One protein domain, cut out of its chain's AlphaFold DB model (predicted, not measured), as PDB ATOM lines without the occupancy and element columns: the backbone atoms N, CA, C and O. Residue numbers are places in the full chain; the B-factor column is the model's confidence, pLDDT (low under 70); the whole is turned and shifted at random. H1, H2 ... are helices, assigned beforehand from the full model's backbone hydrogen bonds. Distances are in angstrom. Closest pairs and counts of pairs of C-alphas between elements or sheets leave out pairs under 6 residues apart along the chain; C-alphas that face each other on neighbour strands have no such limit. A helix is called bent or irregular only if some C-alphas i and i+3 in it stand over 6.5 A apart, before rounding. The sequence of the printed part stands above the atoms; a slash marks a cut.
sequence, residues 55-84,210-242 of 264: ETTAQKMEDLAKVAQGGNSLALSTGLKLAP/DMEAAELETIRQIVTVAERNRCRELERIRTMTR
ATOM      1  N   GLU A  55     151.327 237.522 194.072       90.88
ATOM      2  CA  GLU A  55     151.510 238.941 193.760       90.88
ATOM      3  C   GLU A  55     153.001 239.289 193.714       90.88
ATOM      4  O   GLU A  55     153.491 239.832 192.725       90.88
ATOM      5  N   THR A  56     153.749 238.849 194.723       91.19
ATOM      6  CA  THR A  56     155.201 239.009 194.814       91.19
ATOM      7  C   THR A  56     155.911 238.260 193.688       91.19
ATOM      8  O   THR A  56     156.808 238.810 193.047       91.19
ATOM      9  N   THR A  57     155.493 237.021 193.396       90.38
ATOM     10  CA  THR A  57     156.041 236.243 192.275       90.38
ATOM     11  C   THR A  57     155.755 236.941 190.943       90.38
ATOM     12  O   THR A  57     156.653 237.040 190.111       90.38
ATOM     13  N   ALA A  58     154.538 237.456 190.734       90.50
ATOM     14  CA  ALA A  58     154.165 238.155 189.505       90.50
ATOM     15  C   ALA A  58     154.981 239.437 189.305       90.50
ATOM     16  O   ALA A  58     155.528 239.632 188.221       90.50
ATOM     17  N   GLN A  59     155.135 240.252 190.353       93.38
ATOM     18  CA  GLN A  59     155.926 241.481 190.294       93.38
ATOM     19  C   GLN A  59     157.391 241.191 189.936       93.38
ATOM     20  O   GLN A  59     157.927 241.773 188.995       93.38
ATOM     21  N   LYS A  60     158.023 240.233 190.629       91.88
ATOM     22  CA  LYS A  60     159.413 239.830 190.350       91.88
ATOM     23  C   LYS A  60     159.573 239.288 188.924       91.88
ATOM     24  O   LYS A  60     160.551 239.602 188.251       91.88
ATOM     25  N   MET A  61     158.612 238.500 188.441       92.62
ATOM     26  CA  MET A  61     158.622 237.975 187.070       92.62
ATOM     27  C   MET A  61     158.437 239.071 186.016       92.62
ATOM     28  O   MET A  61     159.059 238.994 184.958       92.62
ATOM     29  N   GLU A  62     157.623 240.093 186.286       91.50
ATOM     30  CA  GLU A  62     157.457 241.243 185.394       91.50
ATOM     31  C   GLU A  62     158.754 242.052 185.282       91.50
ATOM     32  O   GLU A  62     159.171 242.419 184.180       91.50
ATOM     33  N   ASP A  63     159.431 242.283 186.406       88.56
ATOM     34  CA  ASP A  63     160.702 243.006 186.430       88.56
ATOM     35  C   ASP A  63     161.802 242.238 185.680       88.56
ATOM     36  O   ASP A  63     162.536 242.824 184.881       88.56
ATOM     37  N   LEU A  64     161.862 240.911 185.837       89.62
ATOM     38  CA  LEU A  64     162.756 240.051 185.053       89.62
ATOM     39  C   LEU A  64     162.386 240.042 183.559       89.62
ATOM     40  O   LEU A  64     163.268 240.069 182.701       89.62
ATOM     41  N   ALA A  65     161.096 240.063 183.217       89.88
ATOM     42  CA  ALA A  65     160.654 240.124 181.825       89.88
ATOM     43  C   ALA A  65     161.067 241.438 181.143       89.88
ATOM     44  O   ALA A  65     161.497 241.409 179.990       89.88
ATOM     45  N   LYS A  66     161.005 242.576 181.849       89.25
ATOM     46  CA  LYS A  66     161.479 243.876 181.334       89.25
ATOM     47  C   LYS A  66     162.966 243.841 180.982       89.25
ATOM     48  O   LYS A  66     163.375 244.401 179.969       89.25
ATOM     49  N   VAL A  67     163.768 243.144 181.782       86.56
ATOM     50  CA  VAL A  67     165.219 243.010 181.569       86.56
ATOM     51  C   VAL A  67     165.515 242.165 180.343       86.56
ATOM     52  O   VAL A  67     166.300 242.578 179.491       86.56
ATOM     53  N   ALA A  68     164.830 241.027 180.221       86.88
ATOM     54  CA  ALA A  68     164.952 240.160 179.059       86.88
ATOM     55  C   ALA A  68     164.503 240.871 177.770       86.88
ATOM     56  O   ALA A  68     165.168 240.769 176.742       86.88
ATOM     57  N   GLN A  69     163.411 241.645 177.819       86.00
ATOM     58  CA  GLN A  69     162.936 242.448 176.684       86.00
ATOM     59  C   GLN A  69     163.907 243.567 176.298       86.00
ATOM     60  O   GLN A  69     164.023 243.891 175.119       86.00
ATOM     61  N   GLY A  70     164.631 244.125 177.271       81.44
ATOM     62  CA  GLY A  70     165.713 245.079 177.036       81.44
ATOM     63  C   GLY A  70     166.968 244.467 176.402       81.44
ATOM     64  O   GLY A  70     167.904 245.204 176.114       81.44
ATOM     65  N   GLY A  71     167.004 243.145 176.186       79.12
ATOM     66  CA  GLY A  71     168.161 242.435 175.636       79.12
ATOM     67  C   GLY A  71     169.294 242.214 176.642       79.12
ATOM     68  O   GLY A  71     170.397 241.846 176.244       79.12
ATOM     69  N   ASN A  72     169.040 242.431 177.935       84.44
ATOM     70  CA  ASN A  72     170.036 242.267 178.989       84.44
ATOM     71  C   ASN A  72     170.077 240.820 179.497       84.44
ATOM     72  O   ASN A  72     169.051 240.143 179.568       84.44
ATOM     73  N   SER A  73     171.266 240.365 179.902       81.69
ATOM     74  CA  SER A  73     171.459 239.041 180.507       81.69
ATOM     75  C   SER A  73     170.848 238.985 181.908       81.69
ATOM     76  O   SER A  73     171.229 239.757 182.794       81.69
ATOM     77  N   LEU A  74     169.944 238.028 182.121       84.06
ATOM     78  CA  LEU A  74     169.326 237.749 183.413       84.06
ATOM     79  C   LEU A  74     170.328 237.173 184.416       84.06
ATOM     80  O   LEU A  74     170.244 237.461 185.609       84.06
ATOM     81  N   ALA A  75     171.304 236.390 183.960       82.62
ATOM     82  CA  ALA A  75     172.389 235.891 184.800       82.62
ATOM     83  C   ALA A  75     173.211 237.039 185.399       82.62
ATOM     84  O   ALA A  75     173.467 237.051 186.604       82.62
ATOM     85  N   LEU A  76     173.563 238.041 184.589       82.00
ATOM     86  CA  LEU A  76     174.273 239.225 185.069       82.00
ATOM     87  C   LEU A  76     173.386 240.122 185.934       82.00
ATOM     88  O   LEU A  76     173.807 240.539 187.013       82.00
ATOM     89  N   SER A  77     172.141 240.372 185.518       80.25
ATOM     90  CA  SER A  77     171.226 241.257 186.249       80.25
ATOM     91  C   SER A  77     170.757 240.679 187.587       80.25
ATOM     92  O   SER A  77     170.329 241.425 188.462       80.25
ATOM     93  N   THR A  78     170.825 239.361 187.776       81.81
ATOM     94  CA  THR A  78     170.525 238.695 189.057       81.81
ATOM     95  C   THR A  78     171.782 238.415 189.885       81.81
ATOM     96  O   THR A  78     171.696 237.855 190.982       81.81
ATOM     97  N   GLY A  79     172.957 238.841 189.404       76.19
ATOM     98  CA  GLY A  79     174.238 238.692 190.094       76.19
ATOM     99  C   GLY A  79     174.729 237.247 190.186       76.19
ATOM    100  O   GLY A  79     175.374 236.898 191.171       76.19
ATOM    101  N   LEU A  80     174.387 236.395 189.210       72.56
ATOM    102  CA  LEU A  80     174.764 234.974 189.140       72.56
ATOM    103  C   LEU A  80     174.338 234.135 190.357       72.56
ATOM    104  O   LEU A  80     174.837 233.032 190.565       72.56
ATOM    105  N   LYS A  81     173.371 234.618 191.149       68.62
ATOM    106  CA  LYS A  81     172.901 233.939 192.370       68.62
ATOM    107  C   LYS A  81     172.366 232.524 192.116       68.62
ATOM    108  O   LYS A  81     172.435 231.685 193.008       68.62
ATOM    109  N   LEU A  82     171.834 232.278 190.918       65.81
ATOM    110  CA  LEU A  82     171.188 231.022 190.513       65.81
ATOM    111  C   LEU A  82     172.073 230.135 189.623       65.81
ATOM    112  O   LEU A  82     171.826 228.941 189.481       65.81
ATOM    113  N   ALA A  83     173.149 230.680 189.064       62.69
ATOM    114  CA  ALA A  83     174.107 229.929 188.264       62.69
ATOM    115  C   ALA A  83     175.447 229.871 189.008       62.69
ATOM    116  O   ALA A  83     176.366 230.619 188.661       62.69
ATOM    117  N   PRO A  84     175.592 229.015 190.044       58.00
ATOM    118  CA  PRO A  84     176.904 228.795 190.631       58.00
ATOM    119  C   PRO A  84     177.848 228.315 189.521       58.00
ATOM    120  O   PRO A  84     177.406 227.565 188.642       58.00
ATOM    121  N   ASP A 210     180.287 230.004 178.293       71.12
ATOM    122  CA  ASP A 210     180.052 229.894 179.739       71.12
ATOM    123  C   ASP A 210     179.006 230.903 180.237       71.12
ATOM    124  O   ASP A 210     178.186 230.588 181.098       71.12
ATOM    125  N   MET A 211     178.982 232.095 179.633       76.56
ATOM    126  CA  MET A 211     177.970 233.112 179.917       76.56
ATOM    127  C   MET A 211     176.575 232.672 179.460       76.56
ATOM    128  O   MET A 211     175.604 232.820 180.194       76.56
ATOM    129  N   GLU A 212     176.464 232.096 178.265       77.81
ATOM    130  CA  GLU A 212     175.185 231.615 177.727       77.81
ATOM    131  C   GLU A 212     174.670 230.407 178.520       77.81
ATOM    132  O   GLU A 212     173.467 230.249 178.719       77.81
ATOM    133  N   ALA A 213     175.580 229.571 179.022       76.75
ATOM    134  CA  ALA A 213     175.259 228.480 179.930       76.75
ATOM    135  C   ALA A 213     174.673 228.996 181.252       76.75
ATOM    136  O   ALA A 213     173.647 228.487 181.710       76.75
ATOM    137  N   ALA A 214     175.314 230.010 181.840       80.12
ATOM    138  CA  ALA A 214     174.863 230.651 183.070       80.12
ATOM    139  C   ALA A 214     173.518 231.367 182.882       80.12
ATOM    140  O   ALA A 214     172.637 231.247 183.733       80.12
ATOM    141  N   GLU A 215     173.332 232.048 181.749       83.69
ATOM    142  CA  GLU A 215     172.067 232.675 181.354       83.69
ATOM    143  C   GLU A 215     170.941 231.645 181.293       83.69
ATOM    144  O   GLU A 215     169.909 231.784 181.949       83.69
ATOM    145  N   LEU A 216     171.164 230.561 180.553       81.62
ATOM    146  CA  LEU A 216     170.162 229.530 180.339       81.62
ATOM    147  C   LEU A 216     169.797 228.825 181.654       81.62
ATOM    148  O   LEU A 216     168.619 228.578 181.919       81.62
ATOM    149  N   GLU A 217     170.785 228.523 182.494       82.00
ATOM    150  CA  GLU A 217     170.541 227.916 183.802       82.00
ATOM    151  C   GLU A 217     169.777 228.860 184.740       82.00
ATOM    152  O   GLU A 217     168.808 228.442 185.374       82.00
ATOM    153  N   THR A 218     170.131 230.147 184.750       85.31
ATOM    154  CA  THR A 218     169.415 231.174 185.521       85.31
ATOM    155  C   THR A 218     167.952 231.264 185.087       85.31
ATOM    156  O   THR A 218     167.055 231.203 185.928       85.31
ATOM    157  N   ILE A 219     167.687 231.311 183.775       86.88
ATOM    158  CA  ILE A 219     166.326 231.321 183.219       86.88
ATOM    159  C   ILE A 219     165.547 230.083 183.668       86.88
ATOM    160  O   ILE A 219     164.415 230.197 184.141       86.88
ATOM    161  N   ARG A 220     166.144 228.892 183.545       84.94
ATOM    162  CA  ARG A 220     165.492 227.637 183.947       84.94
ATOM    163  C   ARG A 220     165.087 227.654 185.410       84.94
ATOM    164  O   ARG A 220     163.973 227.234 185.729       84.94
ATOM    165  N   GLN A 221     165.967 228.122 186.286       85.50
ATOM    166  CA  GLN A 221     165.691 228.152 187.717       85.50
ATOM    167  C   GLN A 221     164.595 229.160 188.061       85.50
ATOM    168  O   GLN A 221     163.645 228.780 188.742       85.50
ATOM    169  N   ILE A 222     164.660 230.380 187.515       89.38
ATOM    170  CA  ILE A 222     163.614 231.404 187.683       89.38
ATOM    171  C   ILE A 222     162.244 230.841 187.290       89.38
ATOM    172  O   ILE A 222     161.302 230.892 188.079       89.38
ATOM    173  N   VAL A 223     162.143 230.251 186.094       88.88
ATOM    174  CA  VAL A 223     160.886 229.682 185.585       88.88
ATOM    175  C   VAL A 223     160.396 228.544 186.478       88.88
ATOM    176  O   VAL A 223     159.212 228.475 186.799       88.88
ATOM    177  N   THR A 224     161.299 227.664 186.914       88.31
ATOM    178  CA  THR A 224     160.942 226.517 187.760       88.31
ATOM    179  C   THR A 224     160.384 226.960 189.111       88.31
ATOM    180  O   THR A 224     159.368 226.422 189.556       88.31
ATOM    181  N   VAL A 225     161.018 227.942 189.759       89.69
ATOM    182  CA  VAL A 225     160.557 228.478 191.049       89.69
ATOM    183  C   VAL A 225     159.227 229.214 190.879       89.69
ATOM    184  O   VAL A 225     158.283 228.953 191.624       89.69
ATOM    185  N   ALA A 226     159.098 230.055 189.850       90.06
ATOM    186  CA  ALA A 226     157.861 230.784 189.579       90.06
ATOM    187  C   ALA A 226     156.669 229.844 189.323       90.06
ATOM    188  O   ALA A 226     155.591 230.034 189.890       90.06
ATOM    189  N   GLU A 227     156.858 228.790 188.523       90.19
ATOM    190  CA  GLU A 227     155.813 227.790 188.280       90.19
ATOM    191  C   GLU A 227     155.440 227.025 189.554       90.19
ATOM    192  O   GLU A 227     154.257 226.764 189.795       90.19
ATOM    193  N   ARG A 228     156.420 226.703 190.407       88.56
ATOM    194  CA  ARG A 228     156.162 226.046 191.694       88.56
ATOM    195  C   ARG A 228     155.313 226.928 192.608       88.56
ATOM    196  O   ARG A 228     154.310 226.439 193.138       88.56
ATOM    197  N   ASN A 229     155.662 228.206 192.748       90.88
ATOM    198  CA  ASN A 229     154.885 229.168 193.535       90.88
ATOM    199  C   ASN A 229     153.465 229.304 192.985       90.88
ATOM    200  O   ASN A 229     152.495 229.182 193.736       90.88
ATOM    201  N   ARG A 230     153.326 229.446 191.660       91.56
ATOM    202  CA  ARG A 230     152.022 229.521 190.994       91.56
ATOM    203  C   ARG A 230     151.154 228.305 191.304       91.56
ATOM    204  O   ARG A 230     149.984 228.457 191.654       91.56
ATOM    205  N   CYS A 231     151.710 227.100 191.193       90.44
ATOM    206  CA  CYS A 231     150.985 225.865 191.486       90.44
ATOM    207  C   CYS A 231     150.542 225.797 192.953       90.44
ATOM    208  O   CYS A 231     149.382 225.487 193.224       90.44
ATOM    209  N   ARG A 232     151.444 226.119 193.890       93.00
ATOM    210  CA  ARG A 232     151.162 226.096 195.330       93.00
ATOM    211  C   ARG A 232     150.036 227.059 195.701       93.00
ATOM    212  O   ARG A 232     149.090 226.670 196.385       93.00
ATOM    213  N   GLU A 233     150.125 228.302 195.247       93.12
ATOM    214  CA  GLU A 233     149.156 229.333 195.611       93.12
ATOM    215  C   GLU A 233     147.795 229.125 194.944       93.12
ATOM    216  O   GLU A 233     146.762 229.331 195.580       93.12
ATOM    217  N   LEU A 234     147.748 228.630 193.702       91.88
ATOM    218  CA  LEU A 234     146.476 228.246 193.083       91.88
ATOM    219  C   LEU A 234     145.777 227.127 193.858       91.88
ATOM    220  O   LEU A 234     144.553 227.149 193.995       91.88
ATOM    221  N   GLU A 235     146.529 226.168 194.395       92.75
ATOM    222  CA  GLU A 235     145.960 225.106 195.224       92.75
ATOM    223  C   GLU A 235     145.438 225.636 196.567       92.75
ATOM    224  O   GLU A 235     144.351 225.260 197.022       92.75
ATOM    225  N   ARG A 236     146.153 226.596 197.165       92.56
ATOM    226  CA  ARG A 236     145.691 227.319 198.355       92.56
ATOM    227  C   ARG A 236     144.378 228.060 198.083       92.56
ATOM    228  O   ARG A 236     143.424 227.904 198.847       92.56
ATOM    229  N   ILE A 237     144.294 228.799 196.974       93.69
ATOM    230  CA  ILE A 237     143.083 229.521 196.555       93.69
ATOM    231  C   ILE A 237     141.914 228.556 196.337       93.69
ATOM    232  O   ILE A 237     140.807 228.815 196.815       93.69
ATOM    233  N   ARG A 238     142.133 227.425 195.653       94.75
ATOM    234  CA  ARG A 238     141.100 226.393 195.445       94.75
ATOM    235  C   ARG A 238     140.578 225.836 196.763       94.75
ATOM    236  O   ARG A 238     139.364 225.728 196.936       94.75
ATOM    237  N   THR A 239     141.478 225.540 197.698       95.31
ATOM    238  CA  THR A 239     141.117 225.046 199.032       95.31
ATOM    239  C   THR A 239     140.248 226.063 199.768       95.31
ATOM    240  O   THR A 239     139.149 225.730 200.208       95.31
ATOM    241  N   MET A 240     140.676 227.329 199.821       94.38
ATOM    242  CA  MET A 240     139.904 228.401 200.458       94.38
ATOM    243  C   MET A 240     138.541 228.613 199.791       94.38
ATOM    244  O   MET A 240     137.532 228.762 200.476       94.38
ATOM    245  N   THR A 241     138.487 228.572 198.458       95.62
ATOM    246  CA  THR A 241     137.242 228.722 197.685       95.62
ATOM    247  C   THR A 241     136.243 227.622 198.031       95.62
ATOM    248  O   THR A 241     135.055 227.895 198.212       95.62
ATOM    249  N   ARG A 242     136.720 226.381 198.185       96.00
ATOM    250  CA  ARG A 242     135.893 225.252 198.619       96.00
ATOM    251  C   ARG A 242     135.348 225.464 200.031       96.00
ATOM    252  O   ARG A 242     134.143 225.337 200.228       96.00
TER     253      ARG A 242
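What this domain is: This is residues 55 to 84 and 210 to 242 of the 264 residues of an uncharacterized protein of Aspergillus candidus (UniProt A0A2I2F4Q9). One long helix, H3, makes the long axis of this model, and a shorter helix, H1, lies along one side of it and runs the opposite way, touching it only near H1's first turns. The short helix H2 follows a tight turn after H1 and packs on the early part of H3, while the last residues of H3, 231 to 242, stick out free beyond the body. The printed part has 63 residues with three named helices in the order H1, H2, H3 and no named strand, and its class is all helix. It is loose, with a radius of gyration of the C-alphas of 14.0 A, and it spans 48 by 22 by 14 A, with the free end of H3 adding to the length.

How they stand to each other: H1, residues 55 to 69, touches H3, residues 210 to 242, at a shallow tilt of 29 degrees, and they run opposite ways. Their closest C-alphas are those of Thr 57 and Ala 226, 6.4 A apart. H1 touches H3 with residues 57 to 61 alone, and H3 touches H1 with residues 226 to 230 alone. H1 and H2, residues 74 to 77, touch only at the corner by their link. Here residues 64 to 68 of H1 alone take part, and the closest C-alphas, those of Ala 68 and Leu 74, are 6.6 A apart. H2 also touches H3, with 9 pairs of C-alphas within 8 A. The closest C-alphas of the two are those of Ala 75 and Glu 215, 4.7 A apart, and H3 touches H2 with residues 211 to 219 alone. In H1 and H3 every O i to N i+4 pair is within hydrogen-bond range; H2 is too short for such a pair, and its one O i to N i+3 pair is within range.

Where its parts are: H1 begins at C-alpha 55, at (151.510, 238.941, 193.760), and ends at C-alpha 69, at (162.936, 242.448, 176.684), 20.8 A away. H2 has four residues, from Leu 74 to Ser 77. H3 begins at C-alpha 210, at (180.052, 229.894, 179.739), and ends at C-alpha 242, at (135.893, 225.252, 198.619), 48.2 A away. No helix is bent.

The domain as a whole: The C-alphas of Asp 210 and Arg 242 are the two farthest apart, 48.2 A. Without residues 231 to 242, which belong to H3 and stand free, the body has 51 residues and spans 32 by 22 by 14 A. Residues 85 to 209 are cut out, and C-alphas 84 and 210 are 11.4 A apart across the cut. The link from H1 to H2 is tight; the link from H2 to H3 runs across the cut. The mean pLDDT of the printed part is 85.6, and residues 81 to 84 are under 70.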